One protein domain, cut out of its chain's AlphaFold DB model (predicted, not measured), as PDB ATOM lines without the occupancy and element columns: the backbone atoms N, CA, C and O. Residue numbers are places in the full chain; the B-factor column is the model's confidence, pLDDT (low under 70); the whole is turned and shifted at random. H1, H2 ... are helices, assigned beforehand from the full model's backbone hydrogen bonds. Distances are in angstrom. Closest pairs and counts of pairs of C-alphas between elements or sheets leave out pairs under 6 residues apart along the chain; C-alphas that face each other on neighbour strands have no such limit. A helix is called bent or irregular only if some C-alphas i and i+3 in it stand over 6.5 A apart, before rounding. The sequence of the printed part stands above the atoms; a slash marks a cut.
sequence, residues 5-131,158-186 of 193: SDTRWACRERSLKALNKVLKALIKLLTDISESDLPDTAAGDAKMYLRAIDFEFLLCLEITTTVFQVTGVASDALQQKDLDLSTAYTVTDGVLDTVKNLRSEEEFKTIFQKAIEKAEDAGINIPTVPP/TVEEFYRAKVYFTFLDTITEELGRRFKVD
ATOM      1  N   SER A   5     159.058 166.764 209.478       57.06
ATOM      2  CA  SER A   5     158.171 167.933 209.534       57.06
ATOM      3  C   SER A   5     158.330 168.843 208.321       57.06
ATOM      4  O   SER A   5     157.339 169.243 207.717       57.06
ATOM      5  N   ASP A   6     159.567 169.104 207.926       56.50
ATOM      6  CA  ASP A   6     159.917 170.127 206.943       56.50
ATOM      7  C   ASP A   6     159.601 169.632 205.537       56.50
ATOM      8  O   ASP A   6     159.013 170.335 204.715       56.50
ATOM      9  N   THR A   7     159.866 168.340 205.313       61.47
ATOM     10  CA  THR A   7     159.430 167.639 204.104       61.47
ATOM     11  C   THR A   7     157.916 167.756 203.942       61.47
ATOM     12  O   THR A   7     157.440 167.937 202.828       61.47
ATOM     13  N   ARG A   8     157.140 167.723 205.036       69.00
ATOM     14  CA  ARG A   8     155.675 167.828 204.976       69.00
ATOM     15  C   ARG A   8     155.195 169.252 204.691       69.00
ATOM     16  O   ARG A   8     154.316 169.394 203.846       69.00
ATOM     17  N   TRP A   9     155.741 170.282 205.343       72.56
ATOM     18  CA  TRP A   9     155.332 171.678 205.100       72.56
ATOM     19  C   TRP A   9     155.730 172.153 203.703       72.56
ATOM     20  O   TRP A   9     154.861 172.578 202.941       72.56
ATOM     21  N   ALA A  10     156.991 171.959 203.312       72.88
ATOM     22  CA  ALA A  10     157.471 172.347 201.989       72.88
ATOM     23  C   ALA A  10     156.809 171.530 200.862       72.88
ATOM     24  O   ALA A  10     156.543 172.055 199.782       72.88
ATOM     25  N   CYS A  11     156.492 170.246 201.089       77.69
ATOM     26  CA  CYS A  11     155.717 169.459 200.122       77.69
ATOM     27  C   CYS A  11     154.288 169.987 199.977       77.69
ATOM     28  O   CYS A  11     153.790 170.068 198.855       77.69
ATOM     29  N   ARG A  12     153.622 170.350 201.082       81.44
ATOM     30  CA  ARG A  12     152.263 170.915 201.052       81.44
ATOM     31  C   ARG A  12     152.235 172.250 200.328       81.44
ATOM     32  O   ARG A  12     151.433 172.404 199.417       81.44
ATOM     33  N   GLU A  13     153.145 173.159 200.660       84.06
ATOM     34  CA  GLU A  13     153.271 174.449 199.980       84.06
ATOM     35  C   GLU A  13     153.495 174.267 198.470       84.06
ATOM     36  O   GLU A  13     152.763 174.836 197.660       84.06
ATOM     37  N   ARG A  14     154.448 173.409 198.071       84.19
ATOM     38  CA  ARG A  14     154.698 173.093 196.655       84.19
ATOM     39  C   ARG A  14     153.476 172.492 195.966       84.19
ATOM     40  O   ARG A  14     153.194 172.851 194.827       84.19
ATOM     41  N   SER A  15     152.745 171.612 196.648       86.88
ATOM     42  CA  SER A  15     151.538 170.977 196.104       86.88
ATOM     43  C   SER A  15     150.408 171.986 195.912       86.88
ATOM     44  O   SER A  15     149.789 171.997 194.854       86.88
ATOM     45  N   LEU A  16     150.178 172.870 196.888       88.62
ATOM     46  CA  LEU A  16     149.177 173.937 196.799       88.62
ATOM     47  C   LEU A  16     149.518 174.915 195.672       88.62
ATOM     48  O   LEU A  16     148.660 175.205 194.845       88.62
ATOM     49  N   LYS A  17     150.782 175.346 195.563       86.81
ATOM     50  CA  LYS A  17     151.256 176.198 194.460       86.81
ATOM     51  C   LYS A  17     151.078 175.533 193.095       86.81
ATOM     52  O   LYS A  17     150.615 176.176 192.155       86.81
ATOM     53  N   ALA A  18     151.429 174.252 192.979       89.56
ATOM     54  CA  ALA A  18     151.256 173.498 191.742       89.56
ATOM     55  C   ALA A  18     149.775 173.384 191.366       89.56
ATOM     56  O   ALA A  18     149.419 173.701 190.234       89.56
ATOM     57  N   LEU A  19     148.921 173.014 192.324       90.19
ATOM     58  CA  LEU A  19     147.477 172.921 192.139       90.19
ATOM     59  C   LEU A  19     146.885 174.262 191.705       90.19
ATOM     60  O   LEU A  19     146.157 174.312 190.723       90.19
ATOM     61  N   ASN A  20     147.258 175.348 192.379       88.56
ATOM     62  CA  ASN A  20     146.823 176.703 192.061       88.56
ATOM     63  C   ASN A  20     147.190 177.084 190.610       88.56
ATOM     64  O   ASN A  20     146.348 177.578 189.865       88.56
ATOM     65  N   LYS A  21     148.409 176.739 190.168       90.19
ATOM     66  CA  LYS A  21     148.891 176.979 188.797       90.19
ATOM     67  C   LYS A  21     148.154 176.161 187.735       90.19
ATOM     68  O   LYS A  21     147.932 176.660 186.634       90.19
ATOM     69  N   VAL A  22     147.825 174.901 188.022       91.75
ATOM     70  CA  VAL A  22     147.199 173.994 187.040       91.75
ATOM     71  C   VAL A  22     145.678 173.944 187.147       91.75
ATOM     72  O   VAL A  22     145.054 173.289 186.320       91.75
ATOM     73  N   LEU A  23     145.074 174.642 188.112       92.19
ATOM     74  CA  LEU A  23     143.649 174.554 188.435       92.19
ATOM     75  C   LEU A  23     142.752 174.718 187.205       92.19
ATOM     76  O   LEU A  23     141.864 173.905 186.978       92.19
ATOM     77  N   LYS A  24     143.027 175.717 186.361       90.62
ATOM     78  CA  LYS A  24     142.261 175.954 185.129       90.62
ATOM     79  C   LYS A  24     142.338 174.778 184.151       90.62
ATOM     80  O   LYS A  24     141.328 174.372 183.586       90.62
ATOM     81  N   ALA A  25     143.536 174.226 183.962       92.88
ATOM     82  CA  ALA A  25     143.737 173.064 183.101       92.88
ATOM     83  C   ALA A  25     143.086 171.805 183.693       92.88
ATOM     84  O   ALA A  25     142.518 171.013 182.949       92.88
ATOM     85  N   LEU A  26     143.127 171.654 185.020       93.81
ATOM     86  CA  LEU A  26     142.487 170.559 185.741       93.81
ATOM     87  C   LEU A  26     140.965 170.601 185.582       93.81
ATOM     88  O   LEU A  26     140.377 169.588 185.225       93.81
ATOM     89  N   ILE A  27     140.338 171.760 185.801       93.25
ATOM     90  CA  ILE A  27     138.887 171.929 185.636       93.25
ATOM     91  C   ILE A  27     138.489 171.593 184.200       93.25
ATOM     92  O   ILE A  27     137.600 170.774 184.003       93.25
ATOM     93  N   LYS A  28     139.204 172.134 183.204       92.62
ATOM     94  CA  LYS A  28     138.948 171.822 181.793       92.62
ATOM     95  C   LYS A  28     139.043 170.321 181.505       92.62
ATOM     96  O   LYS A  28     138.133 169.762 180.908       92.62
ATOM     97  N   LEU A  29     140.112 169.671 181.962       93.62
ATOM     98  CA  LEU A  29     140.307 168.232 181.781       93.62
ATOM     99  C   LEU A  29     139.164 167.418 182.401       93.62
ATOM    100  O   LEU A  29     138.678 166.473 181.787       93.62
ATOM    101  N   LEU A  30     138.739 167.769 183.615       93.38
ATOM    102  CA  LEU A  30     137.635 167.086 184.282       93.38
ATOM    103  C   LEU A  30     136.311 167.309 183.540       93.38
ATOM    104  O   LEU A  30     135.533 166.366 183.418       93.38
ATOM    105  N   THR A  31     136.070 168.511 183.009       92.56
ATOM    106  CA  THR A  31     134.899 168.792 182.166       92.56
ATOM    107  C   THR A  31     134.912 167.916 180.917       92.56
ATOM    108  O   THR A  31     133.947 167.188 180.694       92.56
ATOM    109  N   ASP A  32     136.031 167.881 180.188       92.38
ATOM    110  CA  ASP A  32     136.193 167.071 178.976       92.38
ATOM    111  C   ASP A  32     135.931 165.574 179.262       92.38
ATOM    112  O   ASP A  32     135.196 164.913 178.530       92.38
ATOM    113  N   ILE A  33     136.464 165.036 180.368       92.00
ATOM    114  CA  ILE A  33     136.217 163.644 180.797       92.00
ATOM    115  C   ILE A  33     134.739 163.428 181.149       92.00
ATOM    116  O   ILE A  33     134.168 162.394 180.806       92.00
ATOM    117  N   SER A  34     134.108 164.388 181.828       89.69
ATOM    118  CA  SER A  34     132.719 164.275 182.285       89.69
ATOM    119  C   SER A  34     131.679 164.286 181.159       89.69
ATOM    120  O   SER A  34     130.571 163.772 181.356       89.69
ATOM    121  N   GLU A  35     132.039 164.885 180.022       88.19
ATOM    122  CA  GLU A  35     131.214 165.038 178.818       88.19
ATOM    123  C   GLU A  35     131.542 164.000 177.734       88.19
ATOM    124  O   GLU A  35     130.769 163.829 176.797       88.19
ATOM    125  N   SER A  36     132.670 163.300 177.857       81.56
ATOM    126  CA  SER A  36     133.072 162.250 176.919       81.56
ATOM    127  C   SER A  36     132.295 160.939 177.095       81.56
ATOM    128  O   SER A  36     131.877 160.595 178.201       81.56
ATOM    129  N   ASP A  37     132.220 160.143 176.023       72.12
ATOM    130  CA  ASP A  37     131.699 158.763 176.015       72.12
ATOM    131  C   ASP A  37     132.687 157.746 176.646       72.12
ATOM    132  O   ASP A  37     132.849 156.617 176.176       72.12
ATOM    133  N   LEU A  38     133.427 158.156 177.682       66.81
ATOM    134  CA  LEU A  38     134.308 157.280 178.462       66.81
ATOM    135  C   LEU A  38     133.483 156.279 179.300       66.81
ATOM    136  O   LEU A  38     132.297 156.507 179.533       66.81
ATOM    137  N   PRO A  39     134.089 155.178 179.799       72.75
ATOM    138  CA  PRO A  39     133.401 154.256 180.702       72.75
ATOM    139  C   PRO A  39     132.737 155.013 181.859       72.75
ATOM    140  O   PRO A  39     133.380 155.882 182.456       72.75
ATOM    141  N   ASP A  40     131.492 154.651 182.197       71.75
ATOM    142  CA  ASP A  40     130.625 155.362 183.159       71.75
ATOM    143  C   ASP A  40     131.331 155.775 184.467       71.75
ATOM    144  O   ASP A  40     131.014 156.810 185.056       71.75
ATOM    145  N   THR A  41     132.320 154.998 184.919       83.12
ATOM    146  CA  THR A  41     133.090 155.267 186.140       83.12
ATOM    147  C   THR A  41     133.959 156.523 186.048       83.12
ATOM    148  O   THR A  41     133.946 157.334 186.967       83.12
ATOM    149  N   ALA A  42     134.682 156.735 184.942       85.88
ATOM    150  CA  ALA A  42     135.604 157.866 184.807       85.88
ATOM    151  C   ALA A  42     134.854 159.202 184.683       85.88
ATOM    152  O   ALA A  42     135.220 160.192 185.319       85.88
ATOM    153  N   ALA A  43     133.763 159.216 183.913       87.81
ATOM    154  CA  ALA A  43     132.884 160.376 183.811       87.81
ATOM    155  C   ALA A  43     132.190 160.677 185.154       87.81
ATOM    156  O   ALA A  43     132.026 161.844 185.522       87.81
ATOM    157  N   GLY A  44     131.809 159.638 185.908       89.06
ATOM    158  CA  GLY A  44     131.267 159.761 187.263       89.06
ATOM    159  C   GLY A  44     132.250 160.412 188.241       89.06
ATOM    160  O   GLY A  44     131.895 161.392 188.903       89.06
ATOM    161  N   ASP A  45     133.491 159.926 188.278       91.56
ATOM    162  CA  ASP A  45     134.553 160.469 189.131       91.56
ATOM    163  C   ASP A  45     134.870 161.924 188.772       91.56
ATOM    164  O   ASP A  45     134.952 162.782 189.653       91.56
ATOM    165  N   ALA A  46     134.964 162.247 187.479       92.19
ATOM    166  CA  ALA A  46     135.208 163.613 187.030       92.19
ATOM    167  C   ALA A  46     134.106 164.584 187.484       92.19
ATOM    168  O   ALA A  46     134.404 165.666 187.994       92.19
ATOM    169  N   LYS A  47     132.831 164.176 187.398       91.62
ATOM    170  CA  LYS A  47     131.695 164.960 187.919       91.62
ATOM    171  C   LYS A  47     131.773 165.146 189.431       91.62
ATOM    172  O   LYS A  47     131.436 166.219 189.928       91.62
ATOM    173  N   MET A  48     132.196 164.120 190.168       93.50
ATOM    174  CA  MET A  48     132.392 164.218 191.614       93.50
ATOM    175  C   MET A  48     133.493 165.231 191.951       93.50
ATOM    176  O   MET A  48     133.271 166.094 192.798       93.50
ATOM    177  N   TYR A  49     134.640 165.171 191.271       94.00
ATOM    178  CA  TYR A  49     135.729 166.124 191.486       94.00
ATOM    179  C   TYR A  49     135.331 167.555 191.118       94.00
ATOM    180  O   TYR A  49     135.588 168.458 191.906       94.00
ATOM    181  N   LEU A  50     134.637 167.770 189.996       93.75
ATOM    182  CA  LEU A  50     134.118 169.094 189.628       93.75
ATOM    183  C   LEU A  50     133.175 169.665 190.691       93.75
ATOM    184  O   LEU A  50     133.268 170.841 191.017       93.75
ATOM    185  N   ARG A  51     132.305 168.835 191.279       92.31
ATOM    186  CA  ARG A  51     131.424 169.259 192.382       92.31
ATOM    187  C   ARG A  51     132.184 169.611 193.659       92.31
ATOM    188  O   ARG A  51     131.685 170.418 194.432       92.31
ATOM    189  N   ALA A  52     133.338 168.989 193.893       94.12
ATOM    190  CA  ALA A  52     134.185 169.282 195.047       94.12
ATOM    191  C   ALA A  52     135.001 170.575 194.875       94.12
ATOM    192  O   ALA A  52     135.433 171.153 195.869       94.12
ATOM    193  N   ILE A  53     135.215 171.035 193.636       94.62
ATOM    194  CA  ILE A  53     135.848 172.325 193.333       94.62
ATOM    195  C   ILE A  53     134.753 173.400 193.337       94.62
ATOM    196  O   ILE A  53     134.341 173.913 192.299       94.62
ATOM    197  N   ASP A  54     134.243 173.705 194.526       94.25
ATOM    198  CA  ASP A  54     133.293 174.791 194.746       94.25
ATOM    199  C   ASP A  54     133.999 176.083 195.199       94.25
ATOM    200  O   ASP A  54     135.225 176.154 195.328       94.25
ATOM    201  N   PHE A  55     133.224 177.145 195.420       94.94
ATOM    202  CA  PHE A  55     133.771 178.425 195.869       94.94
ATOM    203  C   PHE A  55     134.523 178.317 197.206       94.94
ATOM    204  O   PHE A  55     135.555 178.964 197.391       94.94
ATOM    205  N   GLU A  56     134.039 177.490 198.136       95.00
ATOM    206  CA  GLU A  56     134.682 177.304 199.437       95.00
ATOM    207  C   GLU A  56     136.047 176.629 199.290       95.00
ATOM    208  O   GLU A  56     137.014 177.061 199.921       95.00
ATOM    209  N   PHE A  57     136.160 175.639 198.403       95.25
ATOM    210  CA  PHE A  57     137.434 175.033 198.037       95.25
ATOM    211  C   PHE A  57     138.416 176.063 197.468       95.25
ATOM    212  O   PHE A  57     139.571 176.105 197.897       95.25
ATOM    213  N   LEU A  58     137.971 176.921 196.542       95.81
ATOM    214  CA  LEU A  58     138.816 177.975 195.963       95.81
ATOM    215  C   LEU A  58     139.298 178.968 197.022       95.81
ATOM    216  O   LEU A  58     140.481 179.309 197.058       95.81
ATOM    217  N   LEU A  59     138.403 179.388 197.916       96.25
ATOM    218  CA  LEU A  59     138.747 180.271 199.019       96.25
ATOM    219  C   LEU A  59     139.758 179.610 199.964       96.25
ATOM    220  O   LEU A  59     140.775 180.210 200.305       96.25
ATOM    221  N   CYS A  60     139.528 178.354 200.349       95.31
ATOM    222  CA  CYS A  60     140.457 177.603 201.190       95.31
ATOM    223  C   CYS A  60     141.821 177.427 200.515       95.31
ATOM    224  O   CYS A  60     142.852 177.512 201.185       95.31
ATOM    225  N   LEU A  61     141.854 177.219 199.197       94.81
ATOM    226  CA  LEU A  61     143.090 177.138 198.427       94.81
ATOM    227  C   LEU A  61     143.875 178.458 198.487       94.81
ATOM    228  O   LEU A  61     145.084 178.418 198.712       94.81
ATOM    229  N   GLU A  62     143.223 179.615 198.354       94.81
ATOM    230  CA  GLU A  62     143.885 180.926 198.471       94.81
ATOM    231  C   GLU A  62     144.404 181.205 199.888       94.81
ATOM    232  O   GLU A  62     145.563 181.601 200.066       94.81
ATOM    233  N   ILE A  63     143.582 180.934 200.907       94.62
ATOM    234  CA  ILE A  63     143.953 181.102 202.318       94.62
ATOM    235  C   ILE A  63     145.169 180.234 202.647       94.62
ATOM    236  O   ILE A  63     146.183 180.718 203.157       94.62
ATOM    237  N   THR A  64     145.088 178.939 202.334       92.62
ATOM    238  CA  THR A  64     146.166 177.997 202.639       92.62
ATOM    239  C   THR A  64     147.419 178.316 201.836       92.62
ATOM    240  O   THR A  64     148.497 178.332 202.414       92.62
ATOM    241  N   THR A  65     147.323 178.656 200.548       91.88
ATOM    242  CA  THR A  65     148.507 179.032 199.755       91.88
ATOM    243  C   THR A  65     149.248 180.215 200.386       91.88
ATOM    244  O   THR A  65     150.469 180.154 200.536       91.88
ATOM    245  N   THR A  66     148.519 181.243 200.833       91.50
ATOM    246  CA  THR A  66     149.099 182.438 201.473       91.50
ATOM    247  C   THR A  66     149.809 182.090 202.786       91.50
ATOM    248  O   THR A  66     150.974 182.434 202.985       91.50
ATOM    249  N   VAL A  67     149.152 181.335 203.669       89.62
ATOM    250  CA  VAL A  67     149.713 180.971 204.983       89.62
ATOM    251  C   VAL A  67     150.875 179.978 204.866       89.62
ATOM    252  O   VAL A  67     151.884 180.096 205.569       89.62
ATOM    253  N   PHE A  68     150.776 179.002 203.959       85.75
ATOM    254  CA  PHE A  68     151.849 178.032 203.732       85.75
ATOM    255  C   PHE A  68     153.085 178.672 203.096       85.75
ATOM    256  O   PHE A  68     154.192 178.226 203.370       85.75
ATOM    257  N   GLN A  69     152.929 179.747 202.320       86.00
ATOM    258  CA  GLN A  69     154.067 180.503 201.799       86.00
ATOM    259  C   GLN A  69     154.843 181.219 202.914       86.00
ATOM    260  O   GLN A  69     156.069 181.168 202.935       86.00
ATOM    261  N   VAL A  70     154.148 181.842 203.871       84.44
ATOM    262  CA  VAL A  70     154.794 182.500 205.024       84.44
ATOM    263  C   VAL A  70     155.522 181.477 205.901       84.44
ATOM    264  O   VAL A  70     156.673 181.673 206.283       84.44
ATOM    265  N   THR A  71     154.873 180.347 206.191       78.12
ATOM    266  CA  THR A  71     155.477 179.285 207.015       78.12
ATOM    267  C   THR A  71     156.594 178.525 206.294       78.12
ATOM    268  O   THR A  71     157.535 178.077 206.951       78.12
ATOM    269  N   GLY A  72     156.548 178.431 204.961       78.62
ATOM    270  CA  GLY A  72     157.628 177.888 204.132       78.62
ATOM    271  C   GLY A  72     158.939 178.654 204.312       78.62
ATOM    272  O   GLY A  72     159.975 178.037 204.544       78.62
ATOM    273  N   VAL A  73     158.882 179.992 204.347       75.19
ATOM    274  CA  VAL A  73     160.062 180.846 204.584       75.19
ATOM    275  C   VAL A  73     160.705 180.569 205.946       75.19
ATOM    276  O   VAL A  73     161.925 180.424 206.017       75.19
ATOM    277  N   ALA A  74     159.914 180.439 207.020       74.88
ATOM    278  CA  ALA A  74     160.457 180.038 208.326       74.88
ATOM    279  C   ALA A  74     161.096 178.651 208.269       74.88
ATOM    280  O   ALA A  74     162.188 178.460 208.797       74.88
ATOM    281  N   SER A  75     160.425 177.688 207.631       77.25
ATOM    282  CA  SER A  75     160.942 176.326 207.498       77.25
ATOM    283  C   SER A  75     162.306 176.326 206.804       77.25
ATOM    284  O   SER A  75     163.225 175.666 207.284       77.25
ATOM    285  N   ASP A  76     162.455 177.070 205.710       77.06
ATOM    286  CA  ASP A  76     163.709 177.161 204.958       77.06
ATOM    287  C   ASP A  76     164.806 177.880 205.753       77.06
ATOM    288  O   ASP A  76     165.940 177.401 205.815       77.06
ATOM    289  N   ALA A  77     164.466 178.989 206.417       74.50
ATOM    290  CA  ALA A  77     165.402 179.744 207.243       74.50
ATOM    291  C   ALA A  77     165.926 178.907 208.422       74.50
ATOM    292  O   ALA A  77     167.137 178.812 208.607       74.50
ATOM    293  N   LEU A  78     165.045 178.215 209.155       72.31
ATOM    294  CA  LEU A  78     165.398 177.354 210.296       72.31
ATOM    295  C   LEU A  78     166.248 176.128 209.921       72.31
ATOM    296  O   LEU A  78     166.834 175.495 210.797       72.31
ATOM    297  N   GLN A  79     166.312 175.770 208.638       73.25
ATOM    298  CA  GLN A  79     167.117 174.654 208.136       73.25
ATOM    299  C   GLN A  79     168.506 175.073 207.633       73.25
ATOM    300  O   GLN A  79     169.279 174.208 207.202       73.25
ATOM    301  N   GLN A  80     168.854 176.365 207.670       78.00
ATOM    302  CA  GLN A  80     170.194 176.814 207.298       78.00
ATOM    303  C   GLN A  80     171.245 176.260 208.271       78.00
ATOM    304  O   GLN A  80     171.076 176.304 209.487       78.00
ATOM    305  N   LYS A  81     172.338 175.707 207.723       69.25
ATOM    306  CA  LYS A  81     173.359 174.975 208.497       69.25
ATOM    307  C   LYS A  81     174.098 175.836 209.523       69.25
ATOM    308  O   LYS A  81     174.564 175.289 210.516       69.25
ATOM    309  N   ASP A  82     174.162 177.140 209.278       77.12
ATOM    310  CA  ASP A  82     174.928 178.102 210.073       77.12
ATOM    311  C   ASP A  82     174.018 179.063 210.861       77.12
ATOM    312  O   ASP A  82     174.450 180.138 211.269       77.12
ATOM    313  N   LEU A  83     172.740 178.710 211.055       78.81
ATOM    314  CA  LEU A  83     171.797 179.565 211.769       78.81
ATOM    315  C   LEU A  83     172.052 179.517 213.280       78.81
ATOM    316  O   LEU A  83     171.922 178.464 213.908       78.81
ATOM    317  N   ASP A  84     172.365 180.666 213.878       84.06
ATOM    318  CA  ASP A  84     172.405 180.784 215.333       84.06
ATOM    319  C   ASP A  84     170.992 180.809 215.946       84.06
ATOM    320  O   ASP A  84     169.985 181.132 215.307       84.06
ATOM    321  N   LEU A  85     170.919 180.448 217.228       79.44
ATOM    322  CA  LEU A  85     169.658 180.331 217.955       79.44
ATOM    323  C   LEU A  85     168.899 181.670 218.045       79.44
ATOM    324  O   LEU A  85     167.671 181.683 217.999       79.44
ATOM    325  N   SER A  86     169.607 182.798 218.138       82.81
ATOM    326  CA  SER A  86     168.992 184.131 218.214       82.81
ATOM    327  C   SER A  86     168.266 184.490 216.916       82.81
ATOM    328  O   SER A  86     167.143 185.006 216.923       82.81
ATOM    329  N   THR A  87     168.889 184.178 215.786       82.56
ATOM    330  CA  THR A  87     168.334 184.372 214.450       82.56
ATOM    331  C   THR A  87     167.152 183.432 214.228       82.56
ATOM    332  O   THR A  87     166.126 183.862 213.707       82.56
ATOM    333  N   ALA A  88     167.224 182.187 214.711       80.50
ATOM    334  CA  ALA A  88     166.100 181.251 214.682       80.50
ATOM    335  C   ALA A  88     164.860 181.782 215.425       80.50
ATOM    336  O   ALA A  88     163.750 181.720 214.887       80.50
ATOM    337  N   TYR A  89     165.036 182.352 216.623       82.25
ATOM    338  CA  TYR A  89     163.938 182.994 217.353       82.25
ATOM    339  C   TYR A  89     163.375 184.194 216.591       82.25
ATOM    340  O   TYR A  89     162.164 184.290 216.423       82.25
ATOM    341  N   THR A  90     164.245 185.045 216.045       86.12
ATOM    342  CA  THR A  90     163.832 186.239 215.287       86.12
ATOM    343  C   THR A  90     163.015 185.876 214.044       86.12
ATOM    344  O   THR A  90     161.970 186.469 213.788       86.12
ATOM    345  N   VAL A  91     163.451 184.864 213.287       84.50
ATOM    346  CA  VAL A  91     162.720 184.328 212.124       84.50
ATOM    347  C   VAL A  91     161.345 183.815 212.537       84.50
ATOM    348  O   VAL A  91     160.344 184.065 211.863       84.50
ATOM    349  N   THR A  92     161.291 183.092 213.649       82.31
ATOM    350  CA  THR A  92     160.067 182.451 214.122       82.31
ATOM    351  C   THR A  92     159.053 183.468 214.642       82.31
ATOM    352  O   THR A  92     157.875 183.382 214.289       82.31
ATOM    353  N   ASP A  93     159.501 184.458 215.415       86.06
ATOM    354  CA  ASP A  93     158.664 185.573 215.861       86.06
ATOM    355  C   ASP A  93     158.175 186.404 214.671       86.06
ATOM    356  O   ASP A  93     156.985 186.698 214.582       86.06
ATOM    357  N   GLY A  94     159.045 186.679 213.692       87.94
ATOM    358  CA  GLY A  94     158.667 187.375 212.463       87.94
ATOM    359  C   GLY A  94     157.583 186.642 211.667       87.94
ATOM    360  O   GLY A  94     156.637 187.267 211.179       87.94
ATOM    361  N   VAL A  95     157.658 185.311 211.565       87.25
ATOM    362  CA  VAL A  95     156.600 184.510 210.926       87.25
ATOM    363  C   VAL A  95     155.313 184.522 211.736       87.25
ATOM    364  O   VAL A  95     154.242 184.691 211.154       87.25
ATOM    365  N   LEU A  96     155.392 184.394 213.060       87.19
ATOM    366  CA  LEU A  96     154.212 184.463 213.915       87.19
ATOM    367  C   LEU A  96     153.511 185.821 213.787       87.19
ATOM    368  O   LEU A  96     152.287 185.871 213.679       87.19
ATOM    369  N   ASP A  97     154.269 186.911 213.756       90.25
ATOM    370  CA  ASP A  97     153.726 188.255 213.583       90.25
ATOM    371  C   ASP A  97     153.169 188.468 212.176       90.25
ATOM    372  O   ASP A  97     152.089 189.035 212.027       90.25
ATOM    373  N   THR A  98     153.815 187.916 211.146       91.00
ATOM    374  CA  THR A  98     153.272 187.930 209.781       91.00
ATOM    375  C   THR A  98     151.920 187.216 209.717       91.00
ATOM    376  O   THR A  98     150.965 187.771 209.181       91.00
ATOM    377  N   VAL A  99     151.791 186.023 210.310       89.81
ATOM    378  CA  VAL A  99     150.520 185.274 210.328       89.81
ATOM    379  C   VAL A  99     149.435 186.018 211.114       89.81
ATOM    380  O   VAL A  99     148.290 186.058 210.669       89.81
ATOM    381  N   LYS A 100     149.775 186.669 212.234       91.06
ATOM    382  CA  LYS A 100     148.824 187.537 212.952       91.06
ATOM    383  C   LYS A 100     148.378 188.724 212.103       91.06
ATOM    384  O   LYS A 100     147.202 189.064 212.126       91.06
ATOM    385  N   ASN A 101     149.288 189.332 211.345       93.19
ATOM    386  CA  ASN A 101     148.975 190.474 210.485       93.19
ATOM    387  C   ASN A 101     148.087 190.086 209.294       93.19
ATOM    388  O   ASN A 101     147.294 190.910 208.846       93.19
ATOM    389  N   LEU A 102     148.141 188.825 208.835       93.62
ATOM    390  CA  LEU A 102     147.174 188.305 207.860       93.62
ATOM    391  C   LEU A 102     145.737 188.343 208.398       93.62
ATOM    392  O   LEU A 102     144.787 188.395 207.618       93.62
ATOM    393  N   ARG A 103     145.543 188.337 209.721       94.00
ATOM    394  CA  ARG A 103     144.226 188.397 210.363       94.00
ATOM    395  C   ARG A 103     143.649 189.819 210.354       94.00
ATOM    396  O   ARG A 103     143.285 190.362 211.397       94.00
ATOM    397  N   SER A 104     143.535 190.404 209.171       95.00
ATOM    398  CA  SER A 104     142.950 191.719 208.922       95.00
ATOM    399  C   SER A 104     141.774 191.619 207.951       95.00
ATOM    400  O   SER A 104     141.583 190.608 207.264       95.00
ATOM    401  N   GLU A 105     140.942 192.659 207.914       93.81
ATOM    402  CA  GLU A 105     139.837 192.712 206.957       93.81
ATOM    403  C   GLU A 105     140.343 192.971 205.535       93.81
ATOM    404  O   GLU A 105     139.762 192.481 204.571       93.81
ATOM    405  N   GLU A 106     141.428 193.725 205.403       95.38
ATOM    406  CA  GLU A 106     142.061 194.114 204.146       95.38
ATOM    407  C   GLU A 106     142.672 192.906 203.426       95.38
ATOM    408  O   GLU A 106     142.426 192.696 202.233       95.38
ATOM    409  N   GLU A 107     143.410 192.066 204.156       95.31
ATOM    410  CA  GLU A 107     143.980 190.831 203.607       95.31
ATOM    411  C   GLU A 107     142.877 189.840 203.246       95.31
ATOM    412  O   GLU A 107     142.898 189.242 202.167       95.31
ATOM    413  N   PHE A 108     141.851 189.728 204.096       97.00
ATOM    414  CA  PHE A 108     140.694 188.901 203.785       97.00
ATOM    415  C   PHE A 108     140.005 189.344 202.489       97.00
ATOM    416  O   PHE A 108     139.762 188.503 201.630       97.00
ATOM    417  N   LYS A 109     139.729 190.643 202.312       96.62
ATOM    418  CA  LYS A 109     139.116 191.175 201.082       96.62
ATOM    419  C   LYS A 109     139.945 190.832 199.850       96.62
ATOM    420  O   LYS A 109     139.392 190.406 198.842       96.62
ATOM    421  N   THR A 110     141.267 190.952 199.946       96.69
ATOM    422  CA  THR A 110     142.188 190.610 198.853       96.69
ATOM    423  C   THR A 110     142.113 189.123 198.494       96.69
ATOM    424  O   THR A 110     142.013 188.766 197.322       96.69
ATOM    425  N   ILE A 111     142.133 188.242 199.496       96.31
ATOM    426  CA  ILE A 111     142.026 186.787 199.316       96.31
ATOM    427  C   ILE A 111     140.650 186.395 198.764       96.31
ATOM    428  O   ILE A 111     140.554 185.574 197.852       96.31
ATOM    429  N   PHE A 112     139.585 186.997 199.289       97.00
ATOM    430  CA  PHE A 112     138.213 186.733 198.873       97.00
ATOM    431  C   PHE A 112     137.979 187.166 197.423       97.00
ATOM    432  O   PHE A 112     137.412 186.405 196.643       97.00
ATOM    433  N   GLN A 113     138.501 188.331 197.028       97.00
ATOM    434  CA  GLN A 113     138.432 188.818 195.652       97.00
ATOM    435  C   GLN A 113     139.167 187.889 194.673       97.00
ATOM    436  O   GLN A 113     138.613 187.544 193.634       97.00
ATOM    437  N   LYS A 114     140.357 187.385 195.028       96.06
ATOM    438  CA  LYS A 114     141.058 186.373 194.213       96.06
ATOM    439  C   LYS A 114     140.243 185.089 194.045       96.06
ATOM    440  O   LYS A 114     140.271 184.474 192.982       96.06
ATOM    441  N   ALA A 115     139.530 184.663 195.087       96.19
ATOM    442  CA  ALA A 115     138.656 183.497 195.012       96.19
ATOM    443  C   ALA A 115     137.437 183.750 194.107       96.19
ATOM    444  O   ALA A 115     137.063 182.857 193.348       96.19
ATOM    445  N   ILE A 116     136.861 184.960 194.140       96.44
ATOM    446  CA  ILE A 116     135.796 185.399 193.222       96.44
ATOM    447  C   ILE A 116     136.286 185.347 191.775       96.44
ATOM    448  O   ILE A 116     135.677 184.656 190.966       96.44
ATOM    449  N   GLU A 117     137.412 185.992 191.468       95.62
ATOM    450  CA  GLU A 117     137.987 186.027 190.114       95.62
ATOM    451  C   GLU A 117     138.218 184.614 189.567       95.62
ATOM    452  O   GLU A 117     137.868 184.302 188.431       95.62
ATOM    453  N   LYS A 118     138.735 183.710 190.404       94.06
ATOM    454  CA  LYS A 118     138.924 182.303 190.035       94.06
ATOM    455  C   LYS A 118     137.626 181.552 189.803       94.06
ATOM    456  O   LYS A 118     137.584 180.685 188.931       94.06
ATOM    457  N   ALA A 119     136.606 181.823 190.610       94.31
ATOM    458  CA  ALA A 119     135.303 181.205 190.441       94.31
ATOM    459  C   ALA A 119     134.665 181.662 189.126       94.31
ATOM    460  O   ALA A 119     134.185 180.824 188.366       94.31
ATOM    461  N   GLU A 120     134.740 182.957 188.815       94.19
ATOM    462  CA  GLU A 120     134.266 183.532 187.553       94.19
ATOM    463  C   GLU A 120     135.005 182.935 186.347       94.19
ATOM    464  O   GLU A 120     134.363 182.419 185.430       94.19
ATOM    465  N   ASP A 121     136.339 182.891 186.391       90.81
ATOM    466  CA  ASP A 121     137.187 182.297 185.347       90.81
ATOM    467  C   ASP A 121     136.896 180.811 185.089       90.81
ATOM    468  O   ASP A 121     137.117 180.306 183.982       90.81
ATOM    469  N   ALA A 122     136.445 180.095 186.119       88.62
ATOM    470  CA  ALA A 122     136.124 178.675 186.071       88.62
ATOM    471  C   ALA A 122     134.632 178.382 185.837       88.62
ATOM    472  O   ALA A 122     134.261 177.214 185.718       88.62
ATOM    473  N   GLY A 123     133.769 179.404 185.791       89.75
ATOM    474  CA  GLY A 123     132.315 179.230 185.714       89.75
ATOM    475  C   GLY A 123     131.692 178.585 186.963       89.75
ATOM    476  O   GLY A 123     130.626 177.976 186.878       89.75
ATOM    477  N   ILE A 124     132.350 178.689 188.120       92.25
ATOM    478  CA  ILE A 124     131.885 178.147 189.402       92.25
ATOM    479  C   ILE A 124     130.904 179.129 190.051       92.25
ATOM    480  O   ILE A 124     131.121 180.338 190.079       92.25
ATOM    481  N   ASN A 125     129.807 178.604 190.606       92.06
ATOM    482  CA  ASN A 125     128.807 179.428 191.277       92.06
ATOM    483  C   ASN A 125     129.352 180.020 192.586       92.06
ATOM    484  O   ASN A 125     129.795 179.286 193.470       92.06
ATOM    485  N   ILE A 126     129.249 181.342 192.724       92.69
ATOM    486  CA  ILE A 126     129.562 182.050 193.965       92.69
ATOM    487  C   ILE A 126     128.297 182.077 194.840       92.69
ATOM    488  O   ILE A 126     127.254 182.567 194.386       92.69
ATOM    489  N   PRO A 127     128.350 181.585 196.092       89.94
ATOM    490  CA  PRO A 127     127.207 181.623 196.990       89.94
ATOM    491  C   PRO A 127     126.748 183.061 197.251       89.94
ATOM    492  O   PRO A 127     127.546 183.936 197.575       89.94
ATOM    493  N   THR A 128     125.438 183.297 197.180       86.75
ATOM    494  CA  THR A 128     124.819 184.599 197.503       86.75
ATOM    495  C   THR A 128     124.176 184.628 198.887       86.75
ATOM    496  O   THR A 128     123.871 185.696 199.418       86.75
ATOM    497  N   VAL A 129     123.969 183.457 199.496       85.88
ATOM    498  CA  VAL A 129     123.324 183.309 200.802       85.88
ATOM    499  C   VAL A 129     124.267 182.582 201.762       85.88
ATOM    500  O   VAL A 129     124.786 181.527 201.397       85.88
ATOM    501  N   PRO A 130     124.463 183.092 202.995       82.69
ATOM    502  CA  PRO A 130     125.292 182.425 203.992       82.69
ATOM    503  C   PRO A 130     124.821 180.990 204.280       82.69
ATOM    504  O   PRO A 130     123.611 180.768 204.453       82.69
ATOM    505  N   PRO A 131     125.746 180.023 204.414       76.12
ATOM    506  CA  PRO A 131     125.428 178.683 204.890       76.12
ATOM    507  C   PRO A 131     124.667 178.713 206.225       76.12
ATOM    508  O   PRO A 131     124.903 179.558 207.088       76.12
ATOM    509  N   THR A 158     125.940 188.635 205.345       89.81
ATOM    510  CA  THR A 158     126.529 188.373 204.027       89.81
ATOM    511  C   THR A 158     127.368 187.095 204.009       89.81
ATOM    512  O   THR A 158     127.811 186.585 205.041       89.81
ATOM    513  N   VAL A 159     127.552 186.539 202.808       91.56
ATOM    514  CA  VAL A 159     128.414 185.366 202.577       91.56
ATOM    515  C   VAL A 159     129.867 185.690 202.911       91.56
ATOM    516  O   VAL A 159     130.559 184.882 203.526       91.56
ATOM    517  N   GLU A 160     130.294 186.900 202.566       93.38
ATOM    518  CA  GLU A 160     131.617 187.421 202.883       93.38
ATOM    519  C   GLU A 160     131.865 187.445 204.401       93.38
ATOM    520  O   GLU A 160     132.867 186.907 204.869       93.38
ATOM    521  N   GLU A 161     130.922 187.964 205.198       92.69
ATOM    522  CA  GLU A 161     131.020 187.955 206.666       92.69
ATOM    523  C   GLU A 161     131.112 186.538 207.240       92.69
ATOM    524  O   GLU A 161     131.901 186.296 208.160       92.69
ATOM    525  N   PHE A 162     130.314 185.608 206.701       93.62
ATOM    526  CA  PHE A 162     130.346 184.205 207.102       93.62
ATOM    527  C   PHE A 162     131.732 183.605 206.862       93.62
ATOM    528  O   PHE A 162     132.341 183.088 207.799       93.62
ATOM    529  N   TYR A 163     132.249 183.704 205.636       95.31
ATOM    530  CA  TYR A 163     133.542 183.125 205.282       95.31
ATOM    531  C   TYR A 163     134.689 183.789 206.039       95.31
ATOM    532  O   TYR A 163     135.587 183.095 206.520       95.31
ATOM    533  N   ARG A 164     134.627 185.106 206.249       95.56
ATOM    534  CA  ARG A 164     135.602 185.836 207.060       95.56
ATOM    535  C   ARG A 164     135.687 185.283 208.478       95.56
ATOM    536  O   ARG A 164     136.765 184.943 208.952       95.56
ATOM    537  N   ALA A 165     134.548 185.186 209.159       92.75
ATOM    538  CA  ALA A 165     134.517 184.800 210.563       92.75
ATOM    539  C   ALA A 165     134.724 183.292 210.763       92.75
ATOM    540  O   ALA A 165     135.525 182.877 211.604       92.75
ATOM    541  N   LYS A 166     133.990 182.461 210.014       93.06
ATOM    542  CA  LYS A 166     133.924 181.008 210.236       93.06
ATOM    543  C   LYS A 166     135.006 180.217 209.523       93.06
ATOM    544  O   LYS A 166     135.321 179.129 209.989       93.06
ATOM    545  N   VAL A 167     135.575 180.746 208.443       94.06
ATOM    546  CA  VAL A 167     136.624 180.051 207.687       94.06
ATOM    547  C   VAL A 167     137.960 180.755 207.876       94.06
ATOM    548  O   VAL A 167     138.865 180.177 208.471       94.06
ATOM    549  N   TYR A 168     138.083 182.017 207.462       96.19
ATOM    550  CA  TYR A 168     139.372 182.710 207.427       96.19
ATOM    551  C   TYR A 168     139.977 182.962 208.813       96.19
ATOM    552  O   TYR A 168     141.058 182.457 209.114       96.19
ATOM    553  N   PHE A 169     139.281 183.697 209.684       95.31
ATOM    554  CA  PHE A 169     139.793 183.996 211.023       95.31
ATOM    555  C   PHE A 169     139.933 182.739 211.874       95.31
ATOM    556  O   PHE A 169     140.948 182.580 212.537       95.31
ATOM    557  N   THR A 170     138.984 181.803 211.782       95.06
ATOM    558  CA  THR A 170     139.081 180.525 212.506       95.06
ATOM    559  C   THR A 170     140.328 179.734 212.085       95.06
ATOM    560  O   THR A 170     141.036 179.188 212.935       95.06
ATOM    561  N   PHE A 171     140.650 179.706 210.787       93.94
ATOM    562  CA  PHE A 171     141.865 179.065 210.284       93.94
ATOM    563  C   PHE A 171     143.139 179.766 210.776       93.94
ATOM    564  O   PHE A 171     144.046 179.101 211.278       93.94
ATOM    565  N   LEU A 172     143.204 181.097 210.672       94.44
ATOM    566  CA  LEU A 172     144.362 181.873 211.128       94.44
ATOM    567  C   LEU A 172     144.577 181.776 212.637       94.44
ATOM    568  O   LEU A 172     145.719 181.621 213.067       94.44
ATOM    569  N   ASP A 173     143.507 181.818 213.427       93.31
ATOM    570  CA  ASP A 173     143.563 181.678 214.882       93.31
ATOM    571  C   ASP A 173     144.130 180.299 215.253       93.31
ATOM    572  O   ASP A 173     145.071 180.207 216.042       93.31
ATOM    573  N   THR A 174     143.662 179.243 214.578       92.12
ATOM    574  CA  THR A 174     144.175 177.876 214.763       92.12
ATOM    575  C   THR A 174     145.661 177.774 214.414       92.12
ATOM    576  O   THR A 174     146.453 177.251 215.194       92.12
ATOM    577  N   ILE A 175     146.081 178.285 213.250       89.50
ATOM    578  CA  ILE A 175     147.492 178.225 212.835       89.50
ATOM    579  C   ILE A 175     148.380 179.057 213.765       89.50
ATOM    580  O   ILE A 175     149.465 178.607 214.129       89.50
ATOM    581  N   THR A 176     147.928 180.239 214.178       90.25
ATOM    582  CA  THR A 176     148.663 181.110 215.104       90.25
ATOM    583  C   THR A 176     148.868 180.424 216.450       90.25
ATOM    584  O   THR A 176     149.976 180.458 216.989       90.25
ATOM    585  N   GLU A 177     147.837 179.758 216.978       89.75
ATOM    586  CA  GLU A 177     147.936 178.998 218.223       89.75
ATOM    587  C   GLU A 177     148.897 177.810 218.086       89.75
ATOM    588  O   GLU A 177     149.775 177.627 218.929       89.75
ATOM    589  N   GLU A 178     148.797 177.032 217.005       86.00
ATOM    590  CA  GLU A 178     149.676 175.883 216.761       86.00
ATOM    591  C   GLU A 178     151.144 176.293 216.577       86.00
ATOM    592  O   GLU A 178     152.042 175.644 217.123       86.00
ATOM    593  N   LEU A 179     151.411 177.373 215.837       82.25
ATOM    594  CA  LEU A 179     152.757 177.928 215.684       82.25
ATOM    595  C   LEU A 179     153.277 178.448 217.027       82.25
ATOM    596  O   LEU A 179     154.385 178.098 217.433       82.25
ATOM    597  N   GLY A 180     152.463 179.208 217.762       83.44
ATOM    598  CA  GLY A 180     152.805 179.692 219.095       83.44
ATOM    599  C   GLY A 180     153.149 178.549 220.051       83.44
ATOM    600  O   GLY A 180     154.184 178.594 220.711       83.44
ATOM    601  N   ARG A 181     152.342 177.483 220.077       83.44
ATOM    602  CA  ARG A 181     152.587 176.301 220.913       83.44
ATOM    603  C   ARG A 181     153.886 175.592 220.539       83.44
ATOM    604  O   ARG A 181     154.622 175.179 221.423       83.44
ATOM    605  N   ARG A 182     154.192 175.455 219.249       76.38
ATOM    606  CA  ARG A 182     155.415 174.769 218.796       76.38
ATOM    607  C   ARG A 182     156.689 175.527 219.128       76.38
ATOM    608  O   ARG A 182     157.692 174.893 219.415       76.38
ATOM    609  N   PHE A 183     156.648 176.853 219.067       71.75
ATOM    610  CA  PHE A 183     157.860 177.665 219.128       71.75
ATOM    611  C   PHE A 183     158.052 178.425 220.443       71.75
ATOM    612  O   PHE A 183     159.176 178.799 220.763       71.75
ATOM    613  N   LYS A 184     156.994 178.627 221.239       68.25
ATOM    614  CA  LYS A 184     157.088 179.293 222.552       68.25
ATOM    615  C   LYS A 184     157.214 178.330 223.735       68.25
ATOM    616  O   LYS A 184     157.524 178.778 224.835       68.25
ATOM    617  N   VAL A 185     156.995 177.026 223.542       52.84
ATOM    618  CA  VAL A 185     157.034 176.036 224.639       52.84
ATOM    619  C   VAL A 185     158.462 175.630 225.049       52.84
ATOM    620  O   VAL A 185     158.644 175.147 226.162       52.84
ATOM    621  N   ASP A 186     159.500 175.963 224.276       47.00
ATOM    622  CA  ASP A 186     160.895 175.626 224.627       47.00
ATOM    623  C   ASP A 186     161.635 176.697 225.462       47.00
ATOM    624  O   ASP A 186     162.841 176.611 225.668       47.00
TER     625      ASP A 186
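What this domain is: This is residues 5 to 131 and 158 to 186 of the 193 residues of the protein "Zinc finger MYM-type 1-like protein" of Labeo rohita (UniProt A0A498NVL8). A long, loose slab of helices has H3 in its middle: H3, H4 and H6b run side by side as an up-and-down bundle, each against the one before, while H1a crosses H3 and H5 crosses its first part. The hairpin of H1b and H2 makes one end of the long axis. The printed part has 156 residues with six named helices, H1 to H6 in chain order, and no named strand; its class is all helix. It is loose, with a radius of gyration of the C-alphas of 18.6 A, and spans 61 by 38 by 22 A.

Where its parts are: H1, residues 5 to 35, was assigned as one helix by its hydrogen bonds but is bent, with C-alphas 21 and 24 7.6 A apart. Its arms are H1a, residues 5 to 21, 24.5 A from C-alpha 5 at (158.171, 167.933, 209.534), and H1b, residues 24 to 35. H2 is residues 40 to 52; H3, residues 55 to 78, is 34.8 A long with a kink of 27 degrees near residue 68. H4 is residues 85 to 102, 25.9 A, and H5 residues 105 to 122, 25.4 A. H6, residues 159 to 186, likewise assigned as one helix, is bent, with C-alphas 166 and 169 6.6 A apart: H6a is residues 159 to 166, and H6b, residues 169 to 186, ends with C-alpha 186 at (160.895, 175.626, 224.627) and is irregular, C-alphas 183 and 186 being 6.6 A apart.

How they stand to each other: H3, the hub, touches H1a, closest C-alphas Glu 13 and Phe 68 at 5.4 A, at a steep tilt of 42 degrees. With residues 67 to 78 alone it touches H4, closest C-alphas Leu 78 and Ala 88 at 5.9 A, a hairpin. H5 touches H3 at a steep tilt of 57 degrees, closest C-alphas Leu 59 and Ala 115 at 5.1 A, through residues 55 to 63 of H3 and 111 to 119 of H5 alone. H4 touches H6b at a shallow tilt of 14 degrees, opposite ways, closest C-alphas Leu 96 and Thr 176 at 6.6 A. H1b and H2, a hairpin, touch at Ser 34 and Ala 43, their closest C-alphas, 4.2 A. H6a is close to but not clearly touching H5, closest C-alphas Phe 108 and Arg 164 at 6.8 A. Every O i to N i+4 pair is within hydrogen-bond range in H1a, H1b, H2, H4, H5 and H6a; H3 has 19 of 20 and H6b 12 of 14.

The domain as a whole: The C-alphas farthest apart, of Asp 37 and Ser 86, are 61.8 A apart. Residues 132 to 157 are not printed; C-alphas 131 and 158 are 9.8 A apart across the cut. Of the links printed whole, no link is long. Residues 5 to 8, 38, 81 and 184 to 186 have pLDDT under 70.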